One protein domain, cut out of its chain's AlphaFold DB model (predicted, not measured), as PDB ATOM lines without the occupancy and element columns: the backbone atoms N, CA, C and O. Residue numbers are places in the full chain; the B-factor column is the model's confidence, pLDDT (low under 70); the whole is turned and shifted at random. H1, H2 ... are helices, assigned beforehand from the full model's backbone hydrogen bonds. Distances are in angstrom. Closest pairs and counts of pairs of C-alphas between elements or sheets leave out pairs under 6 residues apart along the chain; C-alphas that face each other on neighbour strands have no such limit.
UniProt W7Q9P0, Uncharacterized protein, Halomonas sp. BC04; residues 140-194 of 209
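What this domain is: This is residues 140 to 194 of the 209 residues of an uncharacterized protein of Halomonas sp. BC04 (UniProt W7Q9P0). Two longer helices, H2 and H3, make an open V whose corner lies at the link of residues 170 to 175, and the short helix H1 sits in the mouth of the V, bridging the first half of H2 and the last half of H3. The three helices together make a small triangle. The printed part has 55 residues, with three named helices in the order H1, H2, H3 and no named strand; the class is all helix. It is compact, with a radius of gyration of the C-alphas of 10.8 A and spans of 27 by 24 by 15 A.

Where its parts are: Find C-alpha 140 at (53.763, -26.055, 8.896); from there H1 runs through residues 140 to 145. Go on to C-alpha 156 at (53.128, -24.030, 1.585), where H2 begins; it holds residues 156 to 169 and is 20.0 A long from first to last C-alpha. H3, residues 176 to 190, is 20.9 A long and ends at C-alpha 190, at (54.199, -28.234, 23.490).

How they stand to each other: Start at H1, which touches H2; their closest C-alphas are those of Ala 140 and Ala 159, 5.5 A apart. These two run the same way at a steep tilt of 40 degrees. At its other end H1 touches H3, where the closest C-alphas, those of Ala 145 and His 186, are 5.6 A apart. H1 and H3 run the same way at a steep tilt of 54 degrees. H2 and H3 are near each other, with their closest C-alphas 8.1 A apart. In H1, H2 and H3 every O i to N i+4 pair is within hydrogen-bond range.

The domain as a whole: Look at Lys 171 and Pro 194 for the two C-alphas farthest apart, 29.3 A. The printed part has no cut. Both links, H1 to H2 with 10 residues and H2 to H3 with 6, are short. The mean pLDDT of the printed part is 82.8, and residues 191 to 192 are under 70.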
ATOM      1  N   ALA A 140      53.059 -24.802   8.626       88.06
ATOM      2  CA  ALA A 140      53.763 -26.055   8.896       88.06
ATOM      3  C   ALA A 140      54.175 -26.167  10.376       88.06
ATOM      4  O   ALA A 140      54.006 -27.222  10.989       88.06
ATOM      5  N   ILE A 141      54.623 -25.061  10.985       86.38
ATOM      6  CA  ILE A 141      54.947 -24.994  12.422       86.38
ATOM      7  C   ILE A 141      53.685 -25.217  13.264       86.38
ATOM      8  O   ILE A 141      53.718 -25.909  14.284       86.38
ATOM      9  N   PHE A 142      52.547 -24.665  12.840       88.00
ATOM     10  CA  PHE A 142      51.283 -24.885  13.533       88.00
ATOM     11  C   PHE A 142      50.833 -26.349  13.435       88.00
ATOM     12  O   PHE A 142      50.492 -26.959  14.447       88.00
ATOM     13  N   LEU A 143      50.903 -26.960  12.255       88.56
ATOM     14  CA  LEU A 143      50.597 -28.378  12.079       88.56
ATOM     15  C   LEU A 143      51.516 -29.278  12.921       88.56
ATOM     16  O   LEU A 143      51.031 -30.195  13.586       88.56
ATOM     17  N   GLU A 144      52.817 -28.986  12.984       87.69
ATOM     18  CA  GLU A 144      53.746 -29.668  13.894       87.69
ATOM     19  C   GLU A 144      53.297 -29.524  15.358       87.69
ATOM     20  O   GLU A 144      53.212 -30.514  16.087       87.69
ATOM     21  N   ALA A 145      52.911 -28.316  15.781       85.38
ATOM     22  CA  ALA A 145      52.384 -28.066  17.122       85.38
ATOM     23  C   ALA A 145      51.013 -28.740  17.385       85.38
ATOM     24  O   ALA A 145      50.603 -28.941  18.534       85.38
ATOM     25  N   LEU A 146      50.297 -29.150  16.341       86.25
ATOM     26  CA  LEU A 146      49.101 -29.990  16.439       86.25
ATOM     27  C   LEU A 146      49.433 -31.496  16.461       86.25
ATOM     28  O   LEU A 146      48.544 -32.310  16.709       86.25
ATOM     29  N   GLY A 147      50.701 -31.873  16.265       86.19
ATOM     30  CA  GLY A 147      51.188 -33.253  16.305       86.19
ATOM     31  C   GLY A 147      51.323 -33.930  14.938       86.19
ATOM     32  O   GLY A 147      51.449 -35.153  14.884       86.19
ATOM     33  N   TYR A 148      51.294 -33.174  13.836       87.06
ATOM     34  CA  TYR A 148      51.520 -33.711  12.492       87.06
ATOM     35  C   TYR A 148      53.024 -33.861  12.221       87.06
ATOM     36  O   TYR A 148      53.714 -32.874  11.983       87.06
ATOM     37  N   SER A 149      53.534 -35.097  12.222       81.69
ATOM     38  CA  SER A 149      54.968 -35.390  12.033       81.69
ATOM     39  C   SER A 149      55.514 -34.996  10.660       81.69
ATOM     40  O   SER A 149      56.693 -34.680  10.537       81.69
ATOM     41  N   ASP A 150      54.655 -35.005   9.640       84.56
ATOM     42  CA  ASP A 150      55.051 -34.817   8.240       84.56
ATOM     43  C   ASP A 150      54.742 -33.396   7.740       84.56
ATOM     44  O   ASP A 150      54.858 -33.122   6.546       84.56
ATOM     45  N   ALA A 151      54.365 -32.481   8.645       84.12
ATOM     46  CA  ALA A 151      53.978 -31.105   8.320       84.12
ATOM     47  C   ALA A 151      55.036 -30.370   7.481       84.12
ATOM     48  O   ALA A 151      54.702 -29.615   6.575       84.12
ATOM     49  N   HIS A 152      56.310 -30.658   7.743       80.31
ATOM     50  CA  HIS A 152      57.469 -30.038   7.097       80.31
ATOM     51  C   HIS A 152      57.790 -30.581   5.704       80.31
ATOM     52  O   HIS A 152      58.671 -30.053   5.033       80.31
ATOM     53  N   SER A 153      57.134 -31.664   5.282       85.19
ATOM     54  CA  SER A 153      57.286 -32.226   3.930       85.19
ATOM     55  C   SER A 153      56.224 -31.708   2.958       85.19
ATOM     56  O   SER A 153      56.259 -32.054   1.779       85.19
ATOM     57  N   LEU A 154      55.265 -30.928   3.460       85.62
ATOM     58  CA  LEU A 154      54.201 -30.318   2.679       85.62
ATOM     59  C   LEU A 154      54.711 -29.035   2.031       85.62
ATOM     60  O   LEU A 154      55.452 -28.277   2.649       85.62
ATOM     61  N   SER A 155      54.247 -28.758   0.816       86.44
ATOM     62  CA  SER A 155      54.368 -27.416   0.250       86.44
ATOM     63  C   SER A 155      53.545 -26.405   1.055       86.44
ATOM     64  O   SER A 155      52.555 -26.758   1.700       86.44
ATOM     65  N   ASN A 156      53.881 -25.117   0.941       84.88
ATOM     66  CA  ASN A 156      53.128 -24.030   1.585       84.88
ATOM     67  C   ASN A 156      51.613 -24.084   1.327       84.88
ATOM     68  O   ASN A 156      50.817 -23.811   2.225       84.88
ATOM     69  N   GLN A 157      51.200 -24.451   0.111       87.31
ATOM     70  CA  GLN A 157      49.780 -24.570  -0.224       87.31
ATOM     71  C   GLN A 157      49.131 -25.773   0.475       87.31
ATOM     72  O   GLN A 157      48.043 -25.643   1.030       87.31
ATOM     73  N   GLU A 158      49.813 -26.919   0.502       89.81
ATOM     74  CA  GLU A 158      49.325 -28.128   1.173       89.81
ATOM     75  C   GLU A 158      49.249 -27.942   2.696       89.81
ATOM     76  O   GLU A 158      48.276 -28.372   3.313       89.81
ATOM     77  N   ALA A 159      50.225 -27.261   3.307       88.94
ATOM     78  CA  ALA A 159      50.204 -26.936   4.732       88.94
ATOM     79  C   ALA A 159      49.009 -26.036   5.090       88.94
ATOM     80  O   ALA A 159      48.290 -26.301   6.057       88.94
ATOM     81  N   LYS A 160      48.736 -25.014   4.269       88.44
ATOM     82  CA  LYS A 160      47.568 -24.133   4.426       88.44
ATOM     83  C   LYS A 160      46.253 -24.896   4.316       88.44
ATOM     84  O   LYS A 160      45.384 -24.757   5.177       88.44
ATOM     85  N   GLU A 161      46.105 -25.712   3.277       90.00
ATOM     86  CA  GLU A 161      44.898 -26.514   3.055       90.00
ATOM     87  C   GLU A 161      44.667 -27.507   4.195       90.00
ATOM     88  O   GLU A 161      43.563 -27.574   4.740       90.00
ATOM     89  N   LEU A 162      45.713 -28.217   4.624       90.38
ATOM     90  CA  LEU A 162      45.617 -29.185   5.711       90.38
ATOM     91  C   LEU A 162      45.258 -28.524   7.048       90.38
ATOM     92  O   LEU A 162      44.460 -29.081   7.807       90.38
ATOM     93  N   LEU A 163      45.803 -27.337   7.332       89.25
ATOM     94  CA  LEU A 163      45.454 -26.578   8.531       89.25
ATOM     95  C   LEU A 163      43.976 -26.170   8.517       89.25
ATOM     96  O   LEU A 163      43.274 -26.370   9.509       89.25
ATOM     97  N   VAL A 164      43.477 -25.648   7.392       88.38
ATOM     98  CA  VAL A 164      42.056 -25.291   7.245       88.38
ATOM     99  C   VAL A 164      41.169 -26.522   7.422       88.38
ATOM    100  O   VAL A 164      40.220 -26.485   8.206       88.38
ATOM    101  N   GLU A 165      41.511 -27.639   6.776       89.00
ATOM    102  CA  GLU A 165      40.777 -28.893   6.935       89.00
ATOM    103  C   GLU A 165      40.746 -29.384   8.385       89.00
ATOM    104  O   GLU A 165      39.716 -29.887   8.840       89.00
ATOM    105  N   HIS A 166      41.868 -29.291   9.103       88.56
ATOM    106  CA  HIS A 166      41.942 -29.685  10.507       88.56
ATOM    107  C   HIS A 166      40.976 -28.849  11.357       88.56
ATOM    108  O   HIS A 166      40.165 -29.398  12.104       88.56
ATOM    109  N   LEU A 167      41.007 -27.526  11.198       87.12
ATOM    110  CA  LEU A 167      40.163 -26.601  11.960       87.12
ATOM    111  C   LEU A 167      38.670 -26.782  11.668       87.12
ATOM    112  O   LEU A 167      37.839 -26.675  12.578       87.12
ATOM    113  N   ASP A 168      38.327 -27.092  10.418       86.56
ATOM    114  CA  ASP A 168      36.955 -27.390  10.014       86.56
ATOM    115  C   ASP A 168      36.482 -28.742  10.576       86.56
ATOM    116  O   ASP A 168      35.356 -28.839  11.079       86.56
ATOM    117  N   LYS A 169      37.337 -29.778  10.566       87.69
ATOM    118  CA  LYS A 169      37.042 -31.099  11.164       87.69
ATOM    119  C   LYS A 169      36.783 -30.996  12.668       87.69
ATOM    120  O   LYS A 169      35.817 -31.583  13.158       87.69
ATOM    121  N   GLU A 170      37.577 -30.195  13.373       84.69
ATOM    122  CA  GLU A 170      37.415 -29.928  14.808       84.69
ATOM    123  C   GLU A 170      36.249 -28.968  15.118       84.69
ATOM    124  O   GLU A 170      35.931 -28.719  16.282       84.69
ATOM    125  N   LYS A 171      35.562 -28.440  14.089       83.19
ATOM    126  CA  LYS A 171      34.468 -27.455  14.207       83.19
ATOM    127  C   LYS A 171      34.866 -26.202  14.988       83.19
ATOM    128  O   LYS A 171      34.017 -25.545  15.592       83.19
ATOM    129  N   LEU A 172      36.153 -25.876  14.968       78.12
ATOM    130  CA  LEU A 172      36.697 -24.678  15.596       78.12
ATOM    131  C   LEU A 172      36.462 -23.466  14.693       78.12
ATOM    132  O   LEU A 172      36.283 -22.363  15.190       78.12
ATOM    133  N   GLY A 173      36.361 -23.693  13.381       73.50
ATOM    134  CA  GLY A 173      36.230 -22.645  12.379       73.50
ATOM    135  C   GLY A 173      37.591 -22.081  11.975       73.50
ATOM    136  O   GLY A 173      38.545 -22.068  12.748       73.50
ATOM    137  N   SER A 174      37.676 -21.598  10.741       72.19
ATOM    138  CA  SER A 174      38.921 -21.183  10.082       72.19
ATOM    139  C   SER A 174      39.174 -19.670  10.126       72.19
ATOM    140  O   SER A 174      39.963 -19.147   9.344       72.19
ATOM    141  N   SER A 175      38.524 -18.939  11.039       79.38
ATOM    142  CA  SER A 175      38.791 -17.501  11.195       79.38
ATOM    143  C   SER A 175      40.210 -17.250  11.721       79.38
ATOM    144  O   SER A 175      40.696 -18.004  12.566       79.38
ATOM    145  N   ALA A 176      40.842 -16.159  11.276       75.19
ATOM    146  CA  ALA A 176      42.194 -15.782  11.701       75.19
ATOM    147  C   ALA A 176      42.317 -15.689  13.235       75.19
ATOM    148  O   ALA A 176      43.248 -16.222  13.826       75.19
ATOM    149  N   GLU A 177      41.325 -15.109  13.918       77.69
ATOM    150  CA  GLU A 177      41.311 -14.982  15.385       77.69
ATOM    151  C   GLU A 177      41.385 -16.338  16.112       77.69
ATOM    152  O   GLU A 177      42.079 -16.482  17.126       77.69
ATOM    153  N   ILE A 178      40.692 -17.344  15.577       79.19
ATOM    154  CA  ILE A 178      40.673 -18.702  16.128       79.19
ATOM    155  C   ILE A 178      42.005 -19.392  15.857       79.19
ATOM    156  O   ILE A 178      42.587 -19.960  16.783       79.19
ATOM    157  N   GLN A 179      42.527 -19.264  14.635       78.12
ATOM    158  CA  GLN A 179      43.856 -19.760  14.286       78.12
ATOM    159  C   GLN A 179      44.922 -19.195  15.226       78.12
ATOM    160  O   GLN A 179      45.707 -19.957  15.775       78.12
ATOM    161  N   HIS A 180      44.896 -17.892  15.510       78.88
ATOM    162  CA  HIS A 180      45.863 -17.267  16.415       78.88
ATOM    163  C   HIS A 180      45.768 -17.794  17.843       78.88
ATOM    164  O   HIS A 180      46.787 -18.060  18.481       78.88
ATOM    165  N   THR A 181      44.545 -17.910  18.363       80.31
ATOM    166  CA  THR A 181      44.317 -18.357  19.741       80.31
ATOM    167  C   THR A 181      44.813 -19.786  19.922       80.31
ATOM    168  O   THR A 181      45.512 -20.088  20.891       80.31
ATOM    169  N   LEU A 182      44.488 -20.653  18.963       82.19
ATOM    170  CA  LEU A 182      44.914 -22.043  18.964       82.19
ATOM    171  C   LEU A 182      46.420 -22.161  18.755       82.19
ATOM    172  O   LEU A 182      47.062 -22.894  19.500       82.19
ATOM    173  N   PHE A 183      47.000 -21.411  17.818       83.38
ATOM    174  CA  PHE A 183      48.432 -21.477  17.558       83.38
ATOM    175  C   PHE A 183      49.237 -21.086  18.798       83.38
ATOM    176  O   PHE A 183      50.089 -21.848  19.241       83.38
ATOM    177  N   ASN A 184      48.886 -19.969  19.444       81.81
ATOM    178  CA  ASN A 184      49.526 -19.540  20.688       81.81
ATOM    179  C   ASN A 184      49.371 -20.585  21.810       81.81
ATOM    180  O   ASN A 184      50.328 -20.890  22.521       81.81
ATOM    181  N   TYR A 185      48.179 -21.174  21.959       82.25
ATOM    182  CA  TYR A 185      47.955 -22.236  22.940       82.25
ATOM    183  C   TYR A 185      48.826 -23.468  22.665       82.25
ATOM    184  O   TYR A 185      49.467 -23.978  23.583       82.25
ATOM    185  N   HIS A 186      48.870 -23.936  21.418       81.75
ATOM    186  CA  HIS A 186      49.608 -25.137  21.033       81.75
ATOM    187  C   HIS A 186      51.123 -24.940  21.093       81.75
ATOM    188  O   HIS A 186      51.810 -25.812  21.625       81.75
ATOM    189  N   LEU A 187      51.632 -23.780  20.661       81.94
ATOM    190  CA  LEU A 187      53.038 -23.408  20.827       81.94
ATOM    191  C   LEU A 187      53.446 -23.445  22.304       81.94
ATOM    192  O   LEU A 187      54.408 -24.111  22.663       81.94
ATOM    193  N   ARG A 188      52.668 -22.809  23.190       80.56
ATOM    194  CA  ARG A 188      52.982 -22.785  24.629       80.56
ATOM    195  C   ARG A 188      52.818 -24.141  25.309       80.56
ATOM    196  O   ARG A 188      53.532 -24.438  26.262       80.56
ATOM    197  N   LYS A 189      51.855 -24.953  24.867       81.12
ATOM    198  CA  LYS A 189      51.574 -26.267  25.459       81.12
ATOM    199  C   LYS A 189      52.671 -27.282  25.145       81.12
ATOM    200  O   LYS A 189      52.972 -28.113  26.000       81.12
ATOM    201  N   ASN A 190      53.230 -27.238  23.939       72.31
ATOM    202  CA  ASN A 190      54.199 -28.234  23.490       72.31
ATOM    203  C   ASN A 190      55.640 -27.953  23.948       72.31
ATOM    204  O   ASN A 190      56.498 -28.810  23.750       72.31
ATOM    205  N   GLY A 191      55.887 -26.829  24.630       63.19
ATOM    206  CA  GLY A 191      57.207 -26.460  25.149       63.19
ATOM    207  C   GLY A 191      58.108 -25.821  24.090       63.19
ATOM    208  O   GLY A 191      57.616 -25.315  23.084       63.19
ATOM    209  N   GLU A 192      59.421 -25.826  24.340       63.75
ATOM    210  CA  GLU A 192      60.435 -25.294  23.418       63.75
ATOM    211  C   GLU A 192      60.381 -26.050  22.081       63.75
ATOM    212  O   GLU A 192      60.738 -27.228  21.993       63.75
ATOM    213  N   THR A 193      59.925 -25.370  21.029       72.81
ATOM    214  CA  THR A 193      60.155 -25.810  19.653       72.81
ATOM    215  C   THR A 193      61.449 -25.155  19.159       72.81
ATOM    216  O   THR A 193      61.694 -23.995  19.502       72.81
ATOM    217  N   PRO A 194      62.274 -25.836  18.339       80.62
ATOM    218  CA  PRO A 194      63.498 -25.242  17.792       80.62
ATOM    219  C   PRO A 194      63.252 -23.884  17.120       80.62
ATOM    220  O   PRO A 194      64.062 -22.976  17.240       80.62
TER     221      PRO A 194